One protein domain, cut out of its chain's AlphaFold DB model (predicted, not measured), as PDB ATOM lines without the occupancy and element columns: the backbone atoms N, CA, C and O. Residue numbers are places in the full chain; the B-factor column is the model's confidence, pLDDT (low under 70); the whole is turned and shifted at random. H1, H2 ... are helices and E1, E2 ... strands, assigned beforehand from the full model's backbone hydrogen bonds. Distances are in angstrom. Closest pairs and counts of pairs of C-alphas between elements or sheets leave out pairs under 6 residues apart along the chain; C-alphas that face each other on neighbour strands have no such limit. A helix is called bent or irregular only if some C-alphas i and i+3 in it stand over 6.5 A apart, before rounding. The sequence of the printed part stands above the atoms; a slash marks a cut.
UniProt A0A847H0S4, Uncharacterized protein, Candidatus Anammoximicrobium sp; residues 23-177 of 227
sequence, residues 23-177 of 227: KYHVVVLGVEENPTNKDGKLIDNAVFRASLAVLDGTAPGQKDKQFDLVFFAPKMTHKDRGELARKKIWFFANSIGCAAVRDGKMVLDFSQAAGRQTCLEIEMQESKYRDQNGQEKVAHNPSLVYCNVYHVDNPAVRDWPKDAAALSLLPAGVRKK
ATOM      1  N   LYS A  23     322.667 366.638 332.834       96.56
ATOM      2  CA  LYS A  23     322.333 365.582 331.880       96.56
ATOM      3  C   LYS A  23     321.600 366.216 330.712       96.56
ATOM      4  O   LYS A  23     320.565 366.847 330.922       96.56
ATOM      5  N   TYR A  24     322.133 366.039 329.510       96.94
ATOM      6  CA  TYR A  24     321.670 366.749 328.322       96.94
ATOM      7  C   TYR A  24     321.335 365.794 327.183       96.94
ATOM      8  O   TYR A  24     322.081 364.852 326.901       96.94
ATOM      9  N   HIS A  25     320.227 366.080 326.506       97.19
ATOM     10  CA  HIS A  25     319.940 365.609 325.160       97.19
ATOM     11  C   HIS A  25     320.555 366.600 324.175       97.19
ATOM     12  O   HIS A  25     320.220 367.784 324.195       97.19
ATOM     13  N   VAL A  26     321.467 366.131 323.329       96.69
ATOM     14  CA  VAL A  26     322.215 366.989 322.406       96.69
ATOM     15  C   VAL A  26     322.121 366.484 320.976       96.69
ATOM     16  O   VAL A  26     321.980 365.281 320.734       96.69
ATOM     17  N   VAL A  27     322.269 367.410 320.035       96.25
ATOM     18  CA  VAL A  27     322.506 367.124 318.620       96.25
ATOM     19  C   VAL A  27     323.951 367.452 318.261       96.25
ATOM     20  O   VAL A  27     324.525 368.428 318.744       96.25
ATOM     21  N   VAL A  28     324.546 366.626 317.410       96.19
ATOM     22  CA  VAL A  28     325.861 366.867 316.826       96.19
ATOM     23  C   VAL A  28     325.714 367.836 315.663       96.19
ATOM     24  O   VAL A  28     325.031 367.537 314.687       96.19
ATOM     25  N   LEU A  29     326.372 368.987 315.752       94.88
ATOM     26  CA  LEU A  29     326.428 369.970 314.671       94.88
ATOM     27  C   LEU A  29     327.499 369.597 313.645       94.88
ATOM     28  O   LEU A  29     327.288 369.719 312.442       94.88
ATOM     29  N   GLY A  30     328.634 369.091 314.121       93.88
ATOM     30  CA  GLY A  30     329.744 368.672 313.277       93.88
ATOM     31  C   GLY A  30     330.863 368.025 314.082       93.88
ATOM     32  O   GLY A  30     330.917 368.137 315.310       93.88
ATOM     33  N   VAL A  31     331.751 367.330 313.374       95.12
ATOM     34  CA  VAL A  31     332.969 366.747 313.936       95.12
ATOM     35  C   VAL A  31     334.154 367.176 313.083       95.12
ATOM     36  O   VAL A  31     334.135 367.037 311.864       95.12
ATOM     37  N   GLU A  32     335.185 367.695 313.735       92.75
ATOM     38  CA  GLU A  32     336.431 368.130 313.118       92.75
ATOM     39  C   GLU A  32     337.564 367.204 313.565       92.75
ATOM     40  O   GLU A  32     337.917 367.165 314.742       92.75
ATOM     41  N   GLU A  33     338.146 366.460 312.628       88.50
ATOM     42  CA  GLU A  33     339.190 365.464 312.918       88.50
ATOM     43  C   GLU A  33     340.576 366.079 313.172       88.50
ATOM     44  O   GLU A  33     341.441 365.440 313.757       88.50
ATOM     45  N   ASN A  34     340.796 367.336 312.782       87.25
ATOM     46  CA  ASN A  34     342.066 368.039 312.989       87.25
ATOM     47  C   ASN A  34     341.835 369.366 313.721       87.25
ATOM     48  O   ASN A  34     342.011 370.428 313.123       87.25
ATOM     49  N   PRO A  35     341.408 369.333 314.995       88.50
ATOM     50  CA  PRO A  35     340.976 370.541 315.673       88.50
ATOM     51  C   PRO A  35     342.137 371.497 315.930       88.50
ATOM     52  O   PRO A  35     343.191 371.113 316.449       88.50
ATOM     53  N   THR A  36     341.917 372.772 315.610       86.38
ATOM     54  CA  THR A  36     342.861 373.855 315.897       86.38
ATOM     55  C   THR A  36     342.462 374.648 317.139       86.38
ATOM     56  O   THR A  36     341.284 374.822 317.452       86.38
ATOM     57  N   ASN A  37     343.454 375.177 317.847       83.31
ATOM     58  CA  ASN A  37     343.266 376.149 318.911       83.31
ATOM     59  C   ASN A  37     342.869 377.529 318.338       83.31
ATOM     60  O   ASN A  37     342.778 377.722 317.126       83.31
ATOM     61  N   LYS A  38     342.671 378.519 319.219       78.62
ATOM     62  CA  LYS A  38     342.312 379.896 318.827       78.62
ATOM     63  C   LYS A  38     343.358 380.593 317.945       78.62
ATOM     64  O   LYS A  38     343.005 381.513 317.220       78.62
ATOM     65  N   ASP A  39     344.610 380.147 317.995       79.19
ATOM     66  CA  ASP A  39     345.719 380.677 317.194       79.19
ATOM     67  C   ASP A  39     345.878 379.934 315.852       79.19
ATOM     68  O   ASP A  39     346.870 380.131 315.152       79.19
ATOM     69  N   GLY A  40     344.953 379.026 315.515       80.44
ATOM     70  CA  GLY A  40     345.018 378.197 314.308       80.44
ATOM     71  C   GLY A  40     346.045 377.060 314.372       80.44
ATOM     72  O   GLY A  40     346.289 376.395 313.367       80.44
ATOM     73  N   LYS A  41     346.655 376.800 315.534       86.31
ATOM     74  CA  LYS A  41     347.585 375.679 315.731       86.31
ATOM     75  C   LYS A  41     346.820 374.409 316.060       86.31
ATOM     76  O   LYS A  41     345.913 374.444 316.887       86.31
ATOM     77  N   LEU A  42     347.222 373.281 315.482       87.12
ATOM     78  CA  LEU A  42     346.661 371.976 315.837       87.12
ATOM     79  C   LEU A  42     346.781 371.730 317.344       87.12
ATOM     80  O   LEU A  42     347.828 371.977 317.949       87.12
ATOM     81  N   ILE A  43     345.694 371.255 317.947       85.81
ATOM     82  CA  ILE A  43     345.693 370.864 319.353       85.81
ATOM     83  C   ILE A  43     346.491 369.568 319.467       85.81
ATOM     84  O   ILE A  43     346.109 368.540 318.907       85.81
ATOM     85  N   ASP A  44     347.602 369.621 320.202       82.75
ATOM     86  CA  ASP A  44     348.482 368.468 320.346       82.75
ATOM     87  C   ASP A  44     347.721 367.261 320.904       82.75
ATOM     88  O   ASP A  44     347.030 367.335 321.930       82.75
ATOM     89  N   ASN A  45     347.878 366.132 320.213       85.19
ATOM     90  CA  ASN A  45     347.342 364.841 320.610       85.19
ATOM     91  C   ASN A  45     345.798 364.804 320.718       85.19
ATOM     92  O   ASN A  45     345.259 363.940 321.417       85.19
ATOM     93  N   ALA A  46     345.084 365.726 320.063       88.81
ATOM     94  CA  ALA A  46     343.640 365.647 319.846       88.81
ATOM     95  C   ALA A  46     343.320 364.719 318.659       88.81
ATOM     96  O   ALA A  46     344.024 364.728 317.657       88.81
ATOM     97  N   VAL A  47     342.273 363.900 318.791       90.12
ATOM     98  CA  VAL A  47     341.780 362.994 317.735       90.12
ATOM     99  C   VAL A  47     340.665 363.652 316.939       90.12
ATOM    100  O   VAL A  47     340.626 363.514 315.729       90.12
ATOM    101  N   PHE A  48     339.729 364.313 317.621       93.38
ATOM    102  CA  PHE A  48     338.672 365.094 316.989       93.38
ATOM    103  C   PHE A  48     338.029 366.051 317.997       93.38
ATOM    104  O   PHE A  48     338.135 365.870 319.217       93.38
ATOM    105  N   ARG A  49     337.324 367.053 317.479       94.12
ATOM    106  CA  ARG A  49     336.428 367.944 318.214       94.12
ATOM    107  C   ARG A  49     335.003 367.736 317.722       94.12
ATOM    108  O   ARG A  49     334.768 367.767 316.522       94.12
ATOM    109  N   ALA A  50     334.065 367.524 318.636       94.56
ATOM    110  CA  ALA A  50     332.642 367.459 318.328       94.56
ATOM    111  C   ALA A  50     331.954 368.738 318.812       94.56
ATOM    112  O   ALA A  50     332.017 369.046 320.004       94.56
ATOM    113  N   SER A  51     331.291 369.443 317.900       95.00
ATOM    114  CA  SER A  51     330.449 370.599 318.215       95.00
ATOM    115  C   SER A  51     329.019 370.131 318.441       95.00
ATOM    116  O   SER A  51     328.454 369.399 317.622       95.00
ATOM    117  N   LEU A  52     328.446 370.519 319.574       96.12
ATOM    118  CA  LEU A  52     327.175 370.011 320.077       96.12
ATOM    119  C   LEU A  52     326.247 371.172 320.425       96.12
ATOM    120  O   LEU A  52     326.698 372.175 320.974       96.12
ATOM    121  N   ALA A  53     324.952 370.998 320.168       95.31
ATOM    122  CA  ALA A  53     323.900 371.892 320.646       95.31
ATOM    123  C   ALA A  53     322.965 371.150 321.603       95.31
ATOM    124  O   ALA A  53     322.600 369.995 321.363       95.31
ATOM    125  N   VAL A  54     322.578 371.815 322.689       96.38
ATOM    126  CA  VAL A  54     321.650 371.275 323.682       96.38
ATOM    127  C   VAL A  54     320.221 371.402 323.178       96.38
ATOM    128  O   VAL A  54     319.736 372.497 322.924       96.38
ATOM    129  N   LEU A  55     319.526 370.274 323.091       95.56
ATOM    130  CA  LEU A  55     318.107 370.221 322.747       95.56
ATOM    131  C   LEU A  55     317.225 370.278 323.997       95.56
ATOM    132  O   LEU A  55     316.154 370.878 323.980       95.56
ATOM    133  N   ASP A  56     317.661 369.618 325.070       96.06
ATOM    134  CA  ASP A  56     316.981 369.595 326.365       96.06
ATOM    135  C   ASP A  56     317.946 369.125 327.467       96.06
ATOM    136  O   ASP A  56     318.996 368.539 327.174       96.06
ATOM    137  N   GLY A  57     317.612 369.339 328.737       94.44
ATOM    138  CA  GLY A  57     318.437 368.859 329.840       94.44
ATOM    139  C   GLY A  57     317.895 369.141 331.232       94.44
ATOM    140  O   GLY A  57     316.840 369.732 331.419       94.44
ATOM    141  N   THR A  58     318.634 368.683 332.241       95.06
ATOM    142  CA  THR A  58     318.238 368.824 333.653       95.06
ATOM    143  C   THR A  58     318.466 370.217 334.229       95.06
ATOM    144  O   THR A  58     317.872 370.547 335.251       95.06
ATOM    145  N   ALA A  59     319.355 371.003 333.622       92.56
ATOM    146  CA  ALA A  59     319.681 372.353 334.061       92.56
ATOM    147  C   ALA A  59     318.831 373.381 333.289       92.56
ATOM    148  O   ALA A  59     318.829 373.353 332.052       92.56
ATOM    149  N   PRO A  60     318.098 374.277 333.977       89.38
ATOM    150  CA  PRO A  60     317.274 375.287 333.322       89.38
ATOM    151  C   PRO A  60     318.139 376.296 332.547       89.38
ATOM    152  O   PRO A  60     319.295 376.538 332.883       89.38
ATOM    153  N   GLY A  61     317.593 376.878 331.474       89.06
ATOM    154  CA  GLY A  61     318.288 377.904 330.675       89.06
ATOM    155  C   GLY A  61     319.458 377.397 329.816       89.06
ATOM    156  O   GLY A  61     320.112 378.181 329.135       89.06
ATOM    157  N   GLN A  62     319.730 376.088 329.807       91.31
ATOM    158  CA  GLN A  62     320.805 375.503 328.993       91.31
ATOM    159  C   GLN A  62     320.342 375.025 327.609       91.31
ATOM    160  O   GLN A  62     321.174 374.587 326.817       91.31
ATOM    161  N   LYS A  63     319.038 375.089 327.309       92.19
ATOM    162  CA  LYS A  63     318.499 374.750 325.986       92.19
ATOM    163  C   LYS A  63     319.050 375.709 324.922       92.19
ATOM    164  O   LYS A  63     319.299 376.875 325.211       92.19
ATOM    165  N   ASP A  64     319.287 375.182 323.723       91.31
ATOM    166  CA  ASP A  64     319.835 375.866 322.545       91.31
ATOM    167  C   ASP A  64     321.281 376.371 322.682       91.31
ATOM    168  O   ASP A  64     321.851 376.863 321.712       91.31
ATOM    169  N   LYS A  65     321.929 376.175 323.840       93.12
ATOM    170  CA  LYS A  65     323.351 376.492 324.021       93.12
ATOM    171  C   LYS A  65     324.235 375.504 323.269       93.12
ATOM    172  O   LYS A  65     323.936 374.310 323.174       93.12
ATOM    173  N   GLN A  66     325.388 375.988 322.827       93.44
ATOM    174  CA  GLN A  66     326.395 375.201 322.133       93.44
ATOM    175  C   GLN A  66     327.656 375.006 322.973       93.44
ATOM    176  O   GLN A  66     328.025 375.812 323.837       93.44
ATOM    177  N   PHE A  67     328.338 373.895 322.725       93.12
ATOM    178  CA  PHE A  67     329.649 373.631 323.296       93.12
ATOM    179  C   PHE A  67     330.438 372.631 322.453       93.12
ATOM    180  O   PHE A  67     329.879 371.789 321.751       93.12
ATOM    181  N   ASP A  68     331.758 372.714 322.579       92.25
ATOM    182  CA  ASP A  68     332.689 371.802 321.932       92.25
ATOM    183  C   ASP A  68     333.236 370.795 322.945       92.25
ATOM    184  O   ASP A  68     333.668 371.164 324.041       92.25
ATOM    185  N   LEU A  69     333.297 369.528 322.545       92.62
ATOM    186  CA  LEU A  69     334.044 368.492 323.248       92.62
ATOM    187  C   LEU A  69     335.256 368.080 322.422       92.62
ATOM    188  O   LEU A  69     335.124 367.647 321.279       92.62
ATOM    189  N   VAL A  70     336.443 368.172 323.020       92.12
ATOM    190  CA  VAL A  70     337.691 367.719 322.396       92.12
ATOM    191  C   VAL A  70     338.063 366.349 322.949       92.12
ATOM    192  O   VAL A  70     338.194 366.166 324.162       92.12
ATOM    193  N   PHE A  71     338.254 365.385 322.055       92.06
ATOM    194  CA  PHE A  71     338.644 364.025 322.395       92.06
ATOM    195  C   PHE A  71     340.126 363.825 322.099       92.06
ATOM    196  O   PHE A  71     340.584 364.049 320.983       92.06
ATOM    197  N   PHE A  72     340.884 363.389 323.104       90.19
ATOM    198  CA  PHE A  72     342.336 363.237 323.016       90.19
ATOM    199  C   PHE A  72     342.761 361.790 322.792       90.19
ATOM    200  O   PHE A  72     342.111 360.852 323.260       90.19
ATOM    201  N   ALA A  73     343.893 361.615 322.114       87.81
ATOM    202  CA  ALA A  73     344.440 360.309 321.814       87.81
ATOM    203  C   ALA A  73     344.892 359.604 323.106       87.81
ATOM    204  O   ALA A  73     345.393 360.258 324.033       87.81
ATOM    205  N   PRO A  74     344.754 358.270 323.189       86.50
ATOM    206  CA  PRO A  74     345.147 357.499 324.365       86.50
ATOM    207  C   PRO A  74     346.639 357.658 324.683       86.50
ATOM    208  O   PRO A  74     347.495 357.240 323.906       86.50
ATOM    209  N   LYS A  75     346.965 358.222 325.851       85.12
ATOM    210  CA  LYS A  75     348.355 358.354 326.315       85.12
ATOM    211  C   LYS A  75     348.758 357.135 327.144       85.12
ATOM    212  O   LYS A  75     348.254 356.933 328.246       85.12
ATOM    213  N   MET A  76     349.711 356.351 326.643       82.56
ATOM    214  CA  MET A  76     350.225 355.158 327.342       82.56
ATOM    215  C   MET A  76     350.992 355.489 328.629       82.56
ATOM    216  O   MET A  76     351.120 354.638 329.502       82.56
ATOM    217  N   THR A  77     351.474 356.726 328.752       83.62
ATOM    218  CA  THR A  77     352.185 357.242 329.929       83.62
ATOM    219  C   THR A  77     351.259 357.591 331.096       83.62
ATOM    220  O   THR A  77     351.735 357.846 332.198       83.62
ATOM    221  N   HIS A  78     349.943 357.621 330.878       81.38
ATOM    222  CA  HIS A  78     348.972 357.932 331.921       81.38
ATOM    223  C   HIS A  78     348.690 356.707 332.813       81.38
ATOM    224  O   HIS A  78     348.876 355.563 332.396       81.38
ATOM    225  N   LYS A  79     348.203 356.935 334.042       82.94
ATOM    226  CA  LYS A  79     347.968 355.886 335.061       82.94
ATOM    227  C   LYS A  79     347.061 354.738 334.597       82.94
ATOM    228  O   LYS A  79     347.184 353.619 335.075       82.94
ATOM    229  N   ASP A  80     346.160 355.024 333.665       83.31
ATOM    230  CA  ASP A  80     345.190 354.089 333.089       83.31
ATOM    231  C   ASP A  80     345.614 353.569 331.703       83.31
ATOM    232  O   ASP A  80     344.810 352.965 330.996       83.31
ATOM    233  N   ARG A  81     346.847 353.861 331.266       83.50
ATOM    234  CA  ARG A  81     347.369 353.515 329.933       83.50
ATOM    235  C   ARG A  81     346.422 353.940 328.795       83.50
ATOM    236  O   ARG A  81     346.256 353.225 327.800       83.50
ATOM    237  N   GLY A  82     345.738 355.075 328.961       84.56
ATOM    238  CA  GLY A  82     344.811 355.633 327.978       84.56
ATOM    239  C   GLY A  82     343.518 354.832 327.788       84.56
ATOM    240  O   GLY A  82     342.835 355.003 326.778       84.56
ATOM    241  N   GLU A  83     343.173 353.925 328.703       87.69
ATOM    242  CA  GLU A  83     341.925 353.159 328.644       87.69
ATOM    243  C   GLU A  83     340.693 354.071 328.701       87.69
ATOM    244  O   GLU A  83     339.760 353.886 327.918       87.69
ATOM    245  N   LEU A  84     340.701 355.096 329.561       87.81
ATOM    246  CA  LEU A  84     339.575 356.017 329.677       87.81
ATOM    247  C   LEU A  84     339.361 356.812 328.390       87.81
ATOM    248  O   LEU A  84     338.234 356.911 327.916       87.81
ATOM    249  N   ALA A  85     340.436 357.335 327.796       87.75
ATOM    250  CA  ALA A  85     340.362 358.071 326.534       87.75
ATOM    251  C   ALA A  85     339.770 357.201 325.412       87.75
ATOM    252  O   ALA A  85     338.857 357.637 324.711       87.75
ATOM    253  N   ARG A  86     340.212 355.936 325.305       90.06
ATOM    254  CA  ARG A  86     339.646 354.962 324.352       90.06
ATOM    255  C   ARG A  86     338.162 354.732 324.585       90.06
ATOM    256  O   ARG A  86     337.391 354.753 323.630       90.06
ATOM    257  N   LYS A  87     337.758 354.536 325.843       91.44
ATOM    258  CA  LYS A  87     336.353 354.342 326.203       91.44
ATOM    259  C   LYS A  87     335.518 355.571 325.848       91.44
ATOM    260  O   LYS A  87     334.512 355.405 325.174       91.44
ATOM    261  N   LYS A  88     335.944 356.785 326.213       92.25
ATOM    262  CA  LYS A  88     335.213 358.025 325.888       92.25
ATOM    263  C   LYS A  88     334.979 358.173 324.385       92.25
ATOM    264  O   LYS A  88     333.848 358.408 323.972       92.25
ATOM    265  N   ILE A  89     336.030 357.974 323.586       93.06
ATOM    266  CA  ILE A  89     335.949 358.015 322.121       93.06
ATOM    267  C   ILE A  89     334.954 356.969 321.602       93.06
ATOM    268  O   ILE A  89     334.062 357.304 320.824       93.06
ATOM    269  N   TRP A  90     335.072 355.720 322.060       92.31
ATOM    270  CA  TRP A  90     334.191 354.636 321.629       92.31
ATOM    271  C   TRP A  90     332.731 354.879 322.008       92.31
ATOM    272  O   TRP A  90     331.855 354.745 321.160       92.31
ATOM    273  N   PHE A  91     332.451 355.239 323.264       93.44
ATOM    274  CA  PHE A  91     331.085 355.460 323.738       93.44
ATOM    275  C   PHE A  91     330.414 356.616 323.003       93.44
ATOM    276  O   PHE A  91     329.264 356.463 322.605       93.44
ATOM    277  N   PHE A  92     331.140 357.711 322.755       94.75
ATOM    278  CA  PHE A  92     330.627 358.822 321.962       94.75
ATOM    279  C   PHE A  92     330.348 358.412 320.515       94.75
ATOM    280  O   PHE A  92     329.227 358.538 320.040       94.75
ATOM    281  N   ALA A  93     331.329 357.847 319.809       93.56
ATOM    282  CA  ALA A  93     331.127 357.484 318.410       93.56
ATOM    283  C   ALA A  93     330.052 356.390 318.242       93.56
ATOM    284  O   ALA A  93     329.232 356.450 317.329       93.56
ATOM    285  N   ASN A  94     329.982 355.416 319.155       92.50
ATOM    286  CA  ASN A  94     328.951 354.378 319.142       92.50
ATOM    287  C   ASN A  94     327.556 354.914 319.504       92.50
ATOM    288  O   ASN A  94     326.557 354.376 319.013       92.50
ATOM    289  N   SER A  95     327.452 355.943 320.354       93.56
ATOM    290  CA  SER A  95     326.160 356.539 320.712       93.56
ATOM    291  C   SER A  95     325.525 357.304 319.558       93.56
ATOM    292  O   SER A  95     324.305 357.405 319.536       93.56
ATOM    293  N   ILE A  96     326.318 357.775 318.595       93.94
ATOM    294  CA  ILE A  96     325.837 358.468 317.390       93.94
ATOM    295  C   ILE A  96     325.833 357.578 316.135       93.94
ATOM    296  O   ILE A  96     325.467 358.037 315.057       93.94
ATOM    297  N   GLY A  97     326.218 356.301 316.264       90.62
ATOM    298  CA  GLY A  97     326.240 355.338 315.153       90.62
ATOM    299  C   GLY A  97     327.442 355.470 314.207       90.62
ATOM    300  O   GLY A  97     327.416 354.922 313.111       90.62
ATOM    301  N   CYS A  98     328.496 356.163 314.632       91.69
ATOM    302  CA  CYS A  98     329.715 356.441 313.866       91.69
ATOM    303  C   CYS A  98     330.883 355.500 314.210       91.69
ATOM    304  O   CYS A  98     332.029 355.787 313.868       91.69
ATOM    305  N   ALA A  99     330.627 354.400 314.923       92.06
ATOM    306  CA  ALA A  99     331.652 353.446 315.335       92.06
ATOM    307  C   ALA A  99     331.332 352.025 314.867       92.06
ATOM    308  O   ALA A  99     330.200 351.557 314.985       92.06
ATOM    309  N   ALA A 100     332.361 351.314 314.410       89.12
ATOM    310  CA  ALA A 100     332.309 349.895 314.082       89.12
ATOM    311  C   ALA A 100     333.574 349.177 314.571       89.12
ATOM    312  O   ALA A 100     334.629 349.790 314.744       89.12
ATOM    313  N   VAL A 101     333.486 347.859 314.760       88.75
ATOM    314  CA  VAL A 101     334.667 347.001 314.942       88.75
ATOM    315  C   VAL A 101     334.894 346.224 313.653       88.75
ATOM    316  O   VAL A 101     334.003 345.502 313.208       88.75
ATOM    317  N   ARG A 102     336.079 346.362 313.054       88.75
ATOM    318  CA  ARG A 102     336.515 345.601 311.872       88.75
ATOM    319  C   ARG A 102     337.901 345.032 312.144       88.75
ATOM    320  O   ARG A 102     338.770 345.760 312.612       88.75
ATOM    321  N   ASP A 103     338.084 343.734 311.927       88.81
ATOM    322  CA  ASP A 103     339.365 343.036 312.133       88.81
ATOM    323  C   ASP A 103     339.992 343.270 313.522       88.81
ATOM    324  O   ASP A 103     341.198 343.464 313.672       88.81
ATOM    325  N   GLY A 104     339.152 343.324 314.562       85.12
ATOM    326  CA  GLY A 104     339.585 343.597 315.938       85.12
ATOM    327  C   GLY A 104     340.031 345.042 316.200       85.12
ATOM    328  O   GLY A 104     340.506 345.342 317.295       85.12
ATOM    329  N   LYS A 105     339.867 345.948 315.231       85.81
ATOM    330  CA  LYS A 105     340.176 347.374 315.348       85.81
ATOM    331  C   LYS A 105     338.900 348.207 315.390       85.81
ATOM    332  O   LYS A 105     337.910 347.910 314.724       85.81
ATOM    333  N   MET A 106     338.952 349.274 316.177       86.50
ATOM    334  CA  MET A 106     337.924 350.307 316.203       86.50
ATOM    335  C   MET A 106     338.054 351.173 314.948       86.50
ATOM    336  O   MET A 106     339.120 351.733 314.700       86.50
ATOM    337  N   VAL A 107     336.972 351.280 314.184       90.12
ATOM    338  CA  VAL A 107     336.854 352.145 313.008       90.12
ATOM    339  C   VAL A 107     335.822 353.220 313.323       90.12
ATOM    340  O   VAL A 107     334.704 352.895 313.725       90.12
ATOM    341  N   LEU A 108     336.219 354.481 313.170       92.19
ATOM    342  CA  LEU A 108     335.379 355.653 313.401       92.19
ATOM    343  C   LEU A 108     335.153 356.359 312.064       92.19
ATOM    344  O   LEU A 108     336.117 356.578 311.336       92.19
ATOM    345  N   ASP A 109     333.904 356.688 311.752       93.12
ATOM    346  CA  ASP A 109     333.522 357.425 310.543       93.12
ATOM    347  C   ASP A 109     332.485 358.491 310.903       93.12
ATOM    348  O   ASP A 109     331.331 358.185 311.224       93.12
ATOM    349  N   PHE A 110     332.911 359.754 310.870       93.75
ATOM    350  CA  PHE A 110     332.086 360.901 311.240       93.75
ATOM    351  C   PHE A 110     331.455 361.619 310.040       93.75
ATOM    352  O   PHE A 110     330.807 362.649 310.225       93.75
ATOM    353  N   SER A 111     331.561 361.069 308.826       91.69
ATOM    354  CA  SER A 111     330.991 361.671 307.608       91.69
ATOM    355  C   SER A 111     329.478 361.915 307.689       91.69
ATOM    356  O   SER A 111     328.950 362.785 307.001       91.69
ATOM    357  N   GLN A 112     328.777 361.161 308.539       89.25
ATOM    358  CA  GLN A 112     327.332 361.253 308.784       89.25
ATOM    359  C   GLN A 112     327.015 361.593 310.252       89.25
ATOM    360  O   GLN A 112     325.964 361.198 310.769       89.25
ATOM    361  N   ALA A 113     327.944 362.254 310.952       92.69
ATOM    362  CA  ALA A 113     327.787 362.605 312.363       92.69
ATOM    363  C   ALA A 113     326.856 363.806 312.577       92.69
ATOM    364  O   ALA A 113     326.140 363.842 313.575       92.69
ATOM    365  N   ALA A 114     326.838 364.776 311.658       94.19
ATOM    366  CA  ALA A 114     325.971 365.948 311.767       94.19
ATOM    367  C   ALA A 114     324.482 365.545 311.782       94.19
ATOM    368  O   ALA A 114     324.045 364.682 311.021       94.19
ATOM    369  N   GLY A 115     323.705 366.148 312.681       92.06
ATOM    370  CA  GLY A 115     322.291 365.841 312.908       92.06
ATOM    371  C   GLY A 115     322.030 364.594 313.762       92.06
ATOM    372  O   GLY A 115     320.877 364.317 314.100       92.06
ATOM    373  N   ARG A 116     323.065 363.834 314.155       94.56
ATOM    374  CA  ARG A 116     322.908 362.714 315.097       94.56
ATOM    375  C   ARG A 116     322.618 363.231 316.496       94.56
ATOM    376  O   ARG A 116     323.114 364.278 316.893       94.56
ATOM    377  N   GLN A 117     321.839 362.468 317.253       95.38
ATOM    378  CA  GLN A 117     321.424 362.838 318.602       95.38
ATOM    379  C   GLN A 117     321.975 361.843 319.622       95.38
ATOM    380  O   GLN A 117     322.050 360.641 319.359       95.38
ATOM    381  N   THR A 118     322.364 362.333 320.795       96.62
ATOM    382  CA  THR A 118     322.875 361.509 321.898       96.62
ATOM    383  C   THR A 118     322.522 362.140 323.243       96.62
ATOM    384  O   THR A 118     322.173 363.316 323.327       96.62
ATOM    385  N   CYS A 119     322.564 361.347 324.310       96.62
ATOM    386  CA  CYS A 119     322.428 361.816 325.681       96.62
ATOM    387  C   CYS A 119     323.786 361.734 326.371       96.62
ATOM    388  O   CYS A 119     324.453 360.702 326.287       96.62
ATOM    389  N   LEU A 120     324.189 362.790 327.066       96.69
ATOM    390  CA  LEU A 120     325.471 362.828 327.760       96.69
ATOM    391  C   LEU A 120     325.388 363.572 329.093       96.69
ATOM    392  O   LEU A 120     324.491 364.385 329.314       96.69
ATOM    393  N   GLU A 121     326.308 363.255 329.995       96.38
ATOM    394  CA  GLU A 121     326.449 363.938 331.279       96.38
ATOM    395  C   GLU A 121     327.696 364.826 331.267       96.38
ATOM    396  O   GLU A 121     328.804 364.364 330.969       96.38
ATOM    397  N   ILE A 122     327.498 366.107 331.574       95.25
ATOM    398  CA  ILE A 122     328.532 367.141 331.565       95.25
ATOM    399  C   ILE A 122     328.860 367.575 332.987       95.25
ATOM    400  O   ILE A 122     327.974 367.911 333.772       95.25
ATOM    401  N   GLU A 123     330.154 367.653 333.267       94.06
ATOM    402  CA  GLU A 123     330.736 368.370 334.397       94.06
ATOM    403  C   GLU A 123     331.466 369.624 333.912       94.06
ATOM    404  O   GLU A 123     331.904 369.711 332.764       94.06
ATOM    405  N   MET A 124     331.625 370.601 334.802       90.88
ATOM    406  CA  MET A 124     332.414 371.799 334.532       90.88
ATOM    407  C   MET A 124     333.809 371.618 335.116       90.88
ATOM    408  O   MET A 124     333.994 371.643 336.331       90.88
ATOM    409  N   GLN A 125     334.798 371.432 334.247       87.94
ATOM    410  CA  GLN A 125     336.186 371.291 334.653       87.94
ATOM    411  C   GLN A 125     336.868 372.657 334.706       87.94
ATOM    412  O   GLN A 125     336.855 373.420 333.737       87.94
ATOM    413  N   GLU A 126     337.513 372.949 335.831       87.81
ATOM    414  CA  GLU A 126     338.351 374.133 335.974       87.81
ATOM    415  C   GLU A 126     339.673 373.961 335.225       87.81
ATOM    416  O   GLU A 126     340.405 372.984 335.395       87.81
ATOM    417  N   SER A 127     339.999 374.951 334.405       80.88
ATOM    418  CA  SER A 127     341.280 375.071 333.723       80.88
ATOM    419  C   SER A 127     341.893 376.424 334.054       80.88
ATOM    420  O   SER A 127     341.251 377.465 333.908       80.88
ATOM    421  N   LYS A 128     343.139 376.412 334.525       83.50
ATOM    422  CA  LYS A 128     343.906 377.636 334.758       83.50
ATOM    423  C   LYS A 128     344.636 378.010 333.477       83.50
ATOM    424  O   LYS A 128     345.315 377.170 332.890       83.50
ATOM    425  N   TYR A 129     344.515 379.261 333.060       80.19
ATOM    426  CA  TYR A 129     345.270 379.819 331.945       80.19
ATOM    427  C   TYR A 129     345.819 381.185 332.335       80.19
ATOM    428  O   TYR A 129     345.231 381.885 333.157       80.19
ATOM    429  N   ARG A 130     346.958 381.570 331.757       80.56
ATOM    430  CA  ARG A 130     347.446 382.946 331.863       80.56
ATOM    431  C   ARG A 130     346.880 383.766 330.722       80.56
ATOM    432  O   ARG A 130     346.914 383.326 329.574       80.56
ATOM    433  N   ASP A 131     346.348 384.933 331.045       80.31
ATOM    434  CA  ASP A 131     345.968 385.902 330.030       80.31
ATOM    435  C   ASP A 131     347.188 386.656 329.478       80.31
ATOM    436  O   ASP A 131     348.327 386.452 329.907       80.31
ATOM    437  N   GLN A 132     346.949 387.532 328.502       76.06
ATOM    438  CA  GLN A 132     347.996 388.329 327.854       76.06
ATOM    439  C   GLN A 132     348.731 389.270 328.826       76.06
ATOM    440  O   GLN A 132     349.857 389.669 328.545       76.06
ATOM    441  N   ASN A 133     348.136 389.573 329.983       82.88
ATOM    442  CA  ASN A 133     348.722 390.415 331.026       82.88
ATOM    443  C   ASN A 133     349.482 389.588 332.079       82.88
ATOM    444  O   ASN A 133     349.909 390.125 333.102       82.88
ATOM    445  N   GLY A 134     349.630 388.278 331.858       80.56
ATOM    446  CA  GLY A 134     350.284 387.353 332.779       80.56
ATOM    447  C   GLY A 134     349.451 387.000 334.013       80.56
ATOM    448  O   GLY A 134     349.967 386.314 334.895       80.56
ATOM    449  N   GLN A 135     348.185 387.427 334.080       82.94
ATOM    450  CA  GLN A 135     347.285 387.122 335.190       82.94
ATOM    451  C   GLN A 135     346.714 385.713 335.028       82.94
ATOM    452  O   GLN A 135     346.278 385.324 333.942       82.94
ATOM    453  N   GLU A 136     346.702 384.942 336.113       85.56
ATOM    454  CA  GLU A 136     346.038 383.641 336.127       85.56
ATOM    455  C   GLU A 136     344.522 383.825 336.167       85.56
ATOM    456  O   GLU A 136     343.971 384.490 337.042       85.56
ATOM    457  N   LYS A 137     343.842 383.199 335.212       82.56
ATOM    458  CA  LYS A 137     342.389 383.117 335.142       82.56
ATOM    459  C   LYS A 137     341.956 381.663 335.194       82.56
ATOM    460  O   LYS A 137     342.634 380.771 334.684       82.56
ATOM    461  N   VAL A 138     340.799 381.442 335.805       82.81
ATOM    462  CA  VAL A 138     340.127 380.143 335.831       82.81
ATOM    463  C   VAL A 138     339.020 380.170 334.783       82.81
ATOM    464  O   VAL A 138     338.205 381.088 334.752       82.81
ATOM    465  N   ALA A 139     339.015 379.186 333.889       80.00
ATOM    466  CA  ALA A 139     337.918 378.921 332.969       80.00
ATOM    467  C   ALA A 139     337.239 377.608 333.350       80.00
ATOM    468  O   ALA A 139     337.908 376.585 333.495       80.00
ATOM    469  N   HIS A 140     335.911 377.639 333.435       84.06
ATOM    470  CA  HIS A 140     335.071 376.455 333.567       84.06
ATOM    471  C   HIS A 140     334.722 375.954 332.163       84.06
ATOM    472  O   HIS A 140     334.047 376.647 331.398       84.06
ATOM    473  N   ASN A 141     335.237 374.785 331.790       86.44
ATOM    474  CA  ASN A 141     334.983 374.179 330.489       86.44
ATOM    475  C   ASN A 141     334.110 372.931 330.647       86.44
ATOM    476  O   ASN A 141     334.383 372.126 331.540       86.44
ATOM    477  N   PRO A 142     333.103 372.742 329.781       87.88
ATOM    478  CA  PRO A 142     332.314 371.523 329.794       87.88
ATOM    479  C   PRO A 142     333.204 370.322 329.461       87.88
ATOM    480  O   PRO A 142     334.010 370.357 328.530       87.88
ATOM    481  N   SER A 143     333.061 369.263 330.243       89.38
ATOM    482  CA  SER A 143     333.784 368.005 330.101       89.38
ATOM    483  C   SER A 143     332.828 366.841 330.336       89.38
ATOM    484  O   SER A 143     331.844 366.961 331.063       89.38
ATOM    485  N   LEU A 144     333.102 365.702 329.707       90.50
ATOM    486  CA  LEU A 144     332.304 364.492 329.895       90.50
ATOM    487  C   LEU A 144     332.587 363.851 331.251       90.50
ATOM    488  O   LEU A 144     333.733 363.446 331.502       90.50
ATOM    489  N   VAL A 145     331.528 363.616 332.028       89.44
ATOM    490  CA  VAL A 145     331.593 362.785 333.235       89.44
ATOM    491  C   VAL A 145     331.916 361.355 332.823       89.44
ATOM    492  O   VAL A 145     331.091 360.636 332.255       89.44
ATOM    493  N   TYR A 146     333.157 360.940 333.082       85.38
ATOM    494  CA  TYR A 146     333.674 359.624 332.708       85.38
ATOM    495  C   TYR A 146     333.314 359.253 331.251       85.38
ATOM    496  O   TYR A 146     333.776 359.919 330.328       85.38
ATOM    497  N   CYS A 147     332.512 358.207 331.048       88.81
ATOM    498  CA  CYS A 147     332.029 357.720 329.754       88.81
ATOM    499  C   CYS A 147     330.495 357.727 329.690       88.81
ATOM    500  O   CYS A 147     329.912 356.875 329.020       88.81
ATOM    501  N   ASN A 148     329.844 358.641 330.414       92.81
ATOM    502  CA  ASN A 148     328.388 358.718 330.515       92.81
ATOM    503  C   ASN A 148     327.808 359.352 329.246       92.81
ATOM    504  O   ASN A 148     327.319 360.479 329.249       92.81
ATOM    505  N   VAL A 149     327.926 358.615 328.143       93.94
ATOM    506  CA  VAL A 149     327.418 358.960 326.819       93.94
ATOM    507  C   VAL A 149     326.587 357.792 326.312       93.94
ATOM    508  O   VAL A 149     327.032 356.643 326.289       93.94
ATOM    509  N   TYR A 150     325.359 358.090 325.909       94.69
ATOM    510  CA  TYR A 150     324.330 357.106 325.629       94.69
ATOM    511  C   TYR A 150     323.587 357.446 324.341       94.69
ATOM    512  O   TYR A 150     323.351 358.608 324.008       94.69
ATOM    513  N   HIS A 151     323.182 356.413 323.606       94.81
ATOM    514  CA  HIS A 151     322.205 356.587 322.534       94.81
ATOM    515  C   HIS A 151     320.878 357.086 323.131       94.81
ATOM    516  O   HIS A 151     320.540 356.710 324.255       94.81
ATOM    517  N   VAL A 152     320.101 357.874 322.383       94.06
ATOM    518  CA  VAL A 152     318.820 358.434 322.864       94.06
ATOM    519  C   VAL A 152     317.803 357.367 323.292       94.06
ATOM    520  O   VAL A 152     317.013 357.600 324.206       94.06
ATOM    521  N   ASP A 153     317.869 356.181 322.684       92.75
ATOM    522  CA  ASP A 153     317.031 355.010 323.002       92.75
ATOM    523  C   ASP A 153     317.558 354.143 324.154       92.75
ATOM    524  O   ASP A 153     316.937 353.142 324.507       92.75
ATOM    525  N   ASN A 154     318.714 354.470 324.736       92.00
ATOM    526  CA  ASN A 154     319.282 353.634 325.785       92.00
ATOM    527  C   ASN A 154     318.387 353.682 327.046       92.00
ATOM    528  O   ASN A 154     318.088 354.774 327.542       92.00
ATOM    529  N   PRO A 155     317.989 352.526 327.611       90.38
ATOM    530  CA  PRO A 155     317.101 352.482 328.774       90.38
ATOM    531  C   PRO A 155     317.690 353.158 330.022       90.38
ATOM    532  O   PRO A 155     316.931 353.660 330.846       90.38
ATOM    533  N   ALA A 156     319.020 353.232 330.153       90.19
ATOM    534  CA  ALA A 156     319.687 353.893 331.277       90.19
ATOM    535  C   ALA A 156     319.437 355.413 331.332       90.19
ATOM    536  O   ALA A 156     319.565 356.021 332.391       90.19
ATOM    537  N   VAL A 157     319.065 356.020 330.200       92.69
ATOM    538  CA  VAL A 157     318.751 357.454 330.082       92.69
ATOM    539  C   VAL A 157     317.286 357.681 329.725       92.69
ATOM    540  O   VAL A 157     316.934 358.708 329.146       92.69
ATOM    541  N   ARG A 158     316.408 356.713 330.014       92.44
ATOM    542  CA  ARG A 158     314.974 356.839 329.717       92.44
ATOM    543  C   ARG A 158     314.358 358.049 330.417       92.44
ATOM    544  O   ARG A 158     313.588 358.763 329.792       92.44
ATOM    545  N   ASP A 159     314.744 358.277 331.668       94.00
ATOM    546  CA  ASP A 159     314.154 359.308 332.527       94.00
ATOM    547  C   ASP A 159     314.875 360.671 332.403       94.00
ATOM    548  O   ASP A 159     314.645 361.575 333.203       94.00
ATOM    549  N   TRP A 160     315.789 360.829 331.436       95.50
ATOM    550  CA  TRP A 160     316.468 362.105 331.185       95.50
ATOM    551  C   TRP A 160     315.589 363.013 330.310       95.50
ATOM    552  O   TRP A 160     314.945 362.487 329.395       95.50
ATOM    553  N   PRO A 161     315.585 364.344 330.532       95.25
ATOM    554  CA  PRO A 161     314.869 365.289 329.674       95.25
ATOM    555  C   PRO A 161     315.336 365.185 328.218       95.25
ATOM    556  O   PRO A 161     316.539 365.119 327.950       95.25
ATOM    557  N   LYS A 162     314.381 365.118 327.287       95.62
ATOM    558  CA  LYS A 162     314.625 365.000 325.847       95.62
ATOM    559  C   LYS A 162     313.566 365.776 325.081       95.62
ATOM    560  O   LYS A 162     312.371 365.550 325.259       95.62
ATOM    561  N   ASP A 163     314.024 366.571 324.124       95.00
ATOM    562  CA  ASP A 163     313.146 367.220 323.159       95.00
ATOM    563  C   ASP A 163     312.423 366.199 322.251       95.00
ATOM    564  O   ASP A 163     313.037 365.493 321.444       95.00
ATOM    565  N   ALA A 164     311.099 366.113 322.395       92.88
ATOM    566  CA  ALA A 164     310.260 365.181 321.643       92.88
ATOM    567  C   ALA A 164     310.180 365.513 320.142       92.88
ATOM    568  O   ALA A 164     310.080 364.595 319.323       92.88
ATOM    569  N   ALA A 165     310.249 366.796 319.770       92.38
ATOM    570  CA  ALA A 165     310.208 367.211 318.372       92.38
ATOM    571  C   ALA A 165     311.498 366.781 317.663       92.38
ATOM    572  O   ALA A 165     311.440 366.140 316.615       92.38
ATOM    573  N   ALA A 166     312.657 366.999 318.281       91.62
ATOM    574  CA  ALA A 166     313.936 366.530 317.764       91.62
ATOM    575  C   ALA A 166     313.990 364.998 317.652       91.62
ATOM    576  O   ALA A 166     314.433 364.474 316.628       91.62
ATOM    577  N   LEU A 167     313.476 364.266 318.648       91.38
ATOM    578  CA  LEU A 167     313.415 362.801 318.587       91.38
ATOM    579  C   LEU A 167     312.566 362.286 317.420       91.38
ATOM    580  O   LEU A 167     312.854 361.203 316.910       91.38
ATOM    581  N   SER A 168     311.540 363.034 317.005       90.75
ATOM    582  CA  SER A 168     310.681 362.668 315.873       90.75
ATOM    583  C   SER A 168     311.380 362.815 314.517       90.75
ATOM    584  O   SER A 168     311.042 362.110 313.570       90.75
ATOM    585  N   LEU A 169     312.400 363.676 314.441       90.06
ATOM    586  CA  LEU A 169     313.227 363.878 313.250       90.06
ATOM    587  C   LEU A 169     314.308 362.804 313.077       90.06
ATOM    588  O   LEU A 169     314.910 362.707 312.008       90.06
ATOM    589  N   LEU A 170     314.583 362.000 314.109       87.38
ATOM    590  CA  LEU A 170     315.629 360.985 314.047       87.38
ATOM    591  C   LEU A 170     315.164 359.798 313.172       87.38
ATOM    592  O   LEU A 170     314.185 359.137 313.534       87.38
ATOM    593  N   PRO A 171     315.851 359.470 312.057       85.25
ATOM    594  CA  PRO A 171     315.406 358.409 311.153       85.25
ATOM    595  C   PRO A 171     315.298 357.048 311.847       85.25
ATOM    596  O   PRO A 171     316.174 356.666 312.623       85.25
ATOM    597  N   ALA A 172     314.277 356.259 311.504       84.88
ATOM    598  CA  ALA A 172     314.048 354.945 312.118       84.88
ATOM    599  C   ALA A 172     315.259 354.000 312.001       84.88
ATOM    600  O   ALA A 172     315.546 353.252 312.929       84.88
ATOM    601  N   GLY A 173     316.005 354.071 310.891       83.94
ATOM    602  CA  GLY A 173     317.183 353.230 310.651       83.94
ATOM    603  C   GLY A 173     318.379 353.513 311.563       83.94
ATOM    604  O   GLY A 173     319.320 352.726 311.570       83.94
ATOM    605  N   VAL A 174     318.363 354.612 312.321       84.19
ATOM    606  CA  VAL A 174     319.416 354.925 313.302       84.19
ATOM    607  C   VAL A 174     318.942 354.826 314.742       84.19
ATOM    608  O   VAL A 174     319.739 355.004 315.657       84.19
ATOM    609  N   ARG A 175     317.659 354.508 314.948       88.56
ATOM    610  CA  ARG A 175     317.134 354.139 316.260       88.56
ATOM    611  C   ARG A 175     317.645 352.755 316.622       88.56
ATOM    612  O   ARG A 175     317.697 351.864 315.776       88.56
ATOM    613  N   LYS A 176     317.998 352.576 317.890       86.81
ATOM    614  CA  LYS A 176     318.483 351.292 318.403       86.81
ATOM    615  C   LYS A 176     317.373 350.607 319.168       86.81
ATOM    616  O   LYS A 176     316.669 351.245 319.952       86.81
ATOM    617  N   LYS A 177     317.229 349.301 318.967       84.69
ATOM    618  CA  LYS A 177     316.232 348.528 319.706       84.69
ATOM    619  C   LYS A 177     316.719 348.224 321.130       84.69
ATOM    620  O   LYS A 177     317.928 348.130 321.350       84.69
TER     621      LYS A 177
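This is residues 23 to 177 of the 227 residues of an uncharacterized protein of Candidatus Anammoximicrobium sp (UniProt A0A847H0S4). One antiparallel sheet of five strands, E3-E2-E1-E6-E7, curls like part of a barrel round the helix H1, while the small hairpin E4-E5 packs on H1 from outside that sheet. The long hairpin E6-E7 reaches to one far end at Asn 133, and the short helix H2 lies toward the other. The printed part has 155 residues, in the order E1 E2 E3 H1 E4 E5 E6 E7 H2, and is mixed, helices and strands. It is compact, with a radius of gyration of the C-alphas of 16.4 A and spans of 52 by 44 by 28 A.

E1, residues 23 to 32, begins at C-alpha 23 (322.333, 365.582, 331.880) and is 23.6 A long. E2 is residues 46 to 57, 27.3 A, and E3 residues 66 to 72, 20.0 A. H1 is residues 83 to 95, 18.0 A. E4, residues 99 to 102, and E5, residues 105 to 108, are short. E6 is residues 117 to 130, 35.5 A, and E7 residues 136 to 151, 38.5 A. H2, residues 164 to 169, ends at C-alpha 169 (313.227, 363.878, 313.250).

E1, E2 and E3 form a meander, each strand the antiparallel neighbour of the one before; N 29 and O 51 are 2.8 A apart, N 69 and O 50 2.9 A. E1 is the hinge of a folded sheet, bent back so that E3 and E2 face E6 and E7. N 24 and O 120 are 2.9 A apart, N 125 and O 141 2.8 A. H1 is on this sheet; its closest C-alphas to E7 are Ser 95 and His 151, 4.4 A. In the hairpin E4 and E5, N 100 and O 107 are 2.9 A apart. H2 is on the larger sheet, its C-alpha 166 being 7.5 A from that of Leu 55. In both helices every O i to N i+4 pair is within hydrogen-bond range.

The C-alphas farthest apart, of Asn 133 and Lys 177, are 54.2 A apart. Residues 76 to 81 stand free. The links E1 to E2 and E7 to H2 are long. The printed part has no cut, and no printed residue is under 70 in pLDDT.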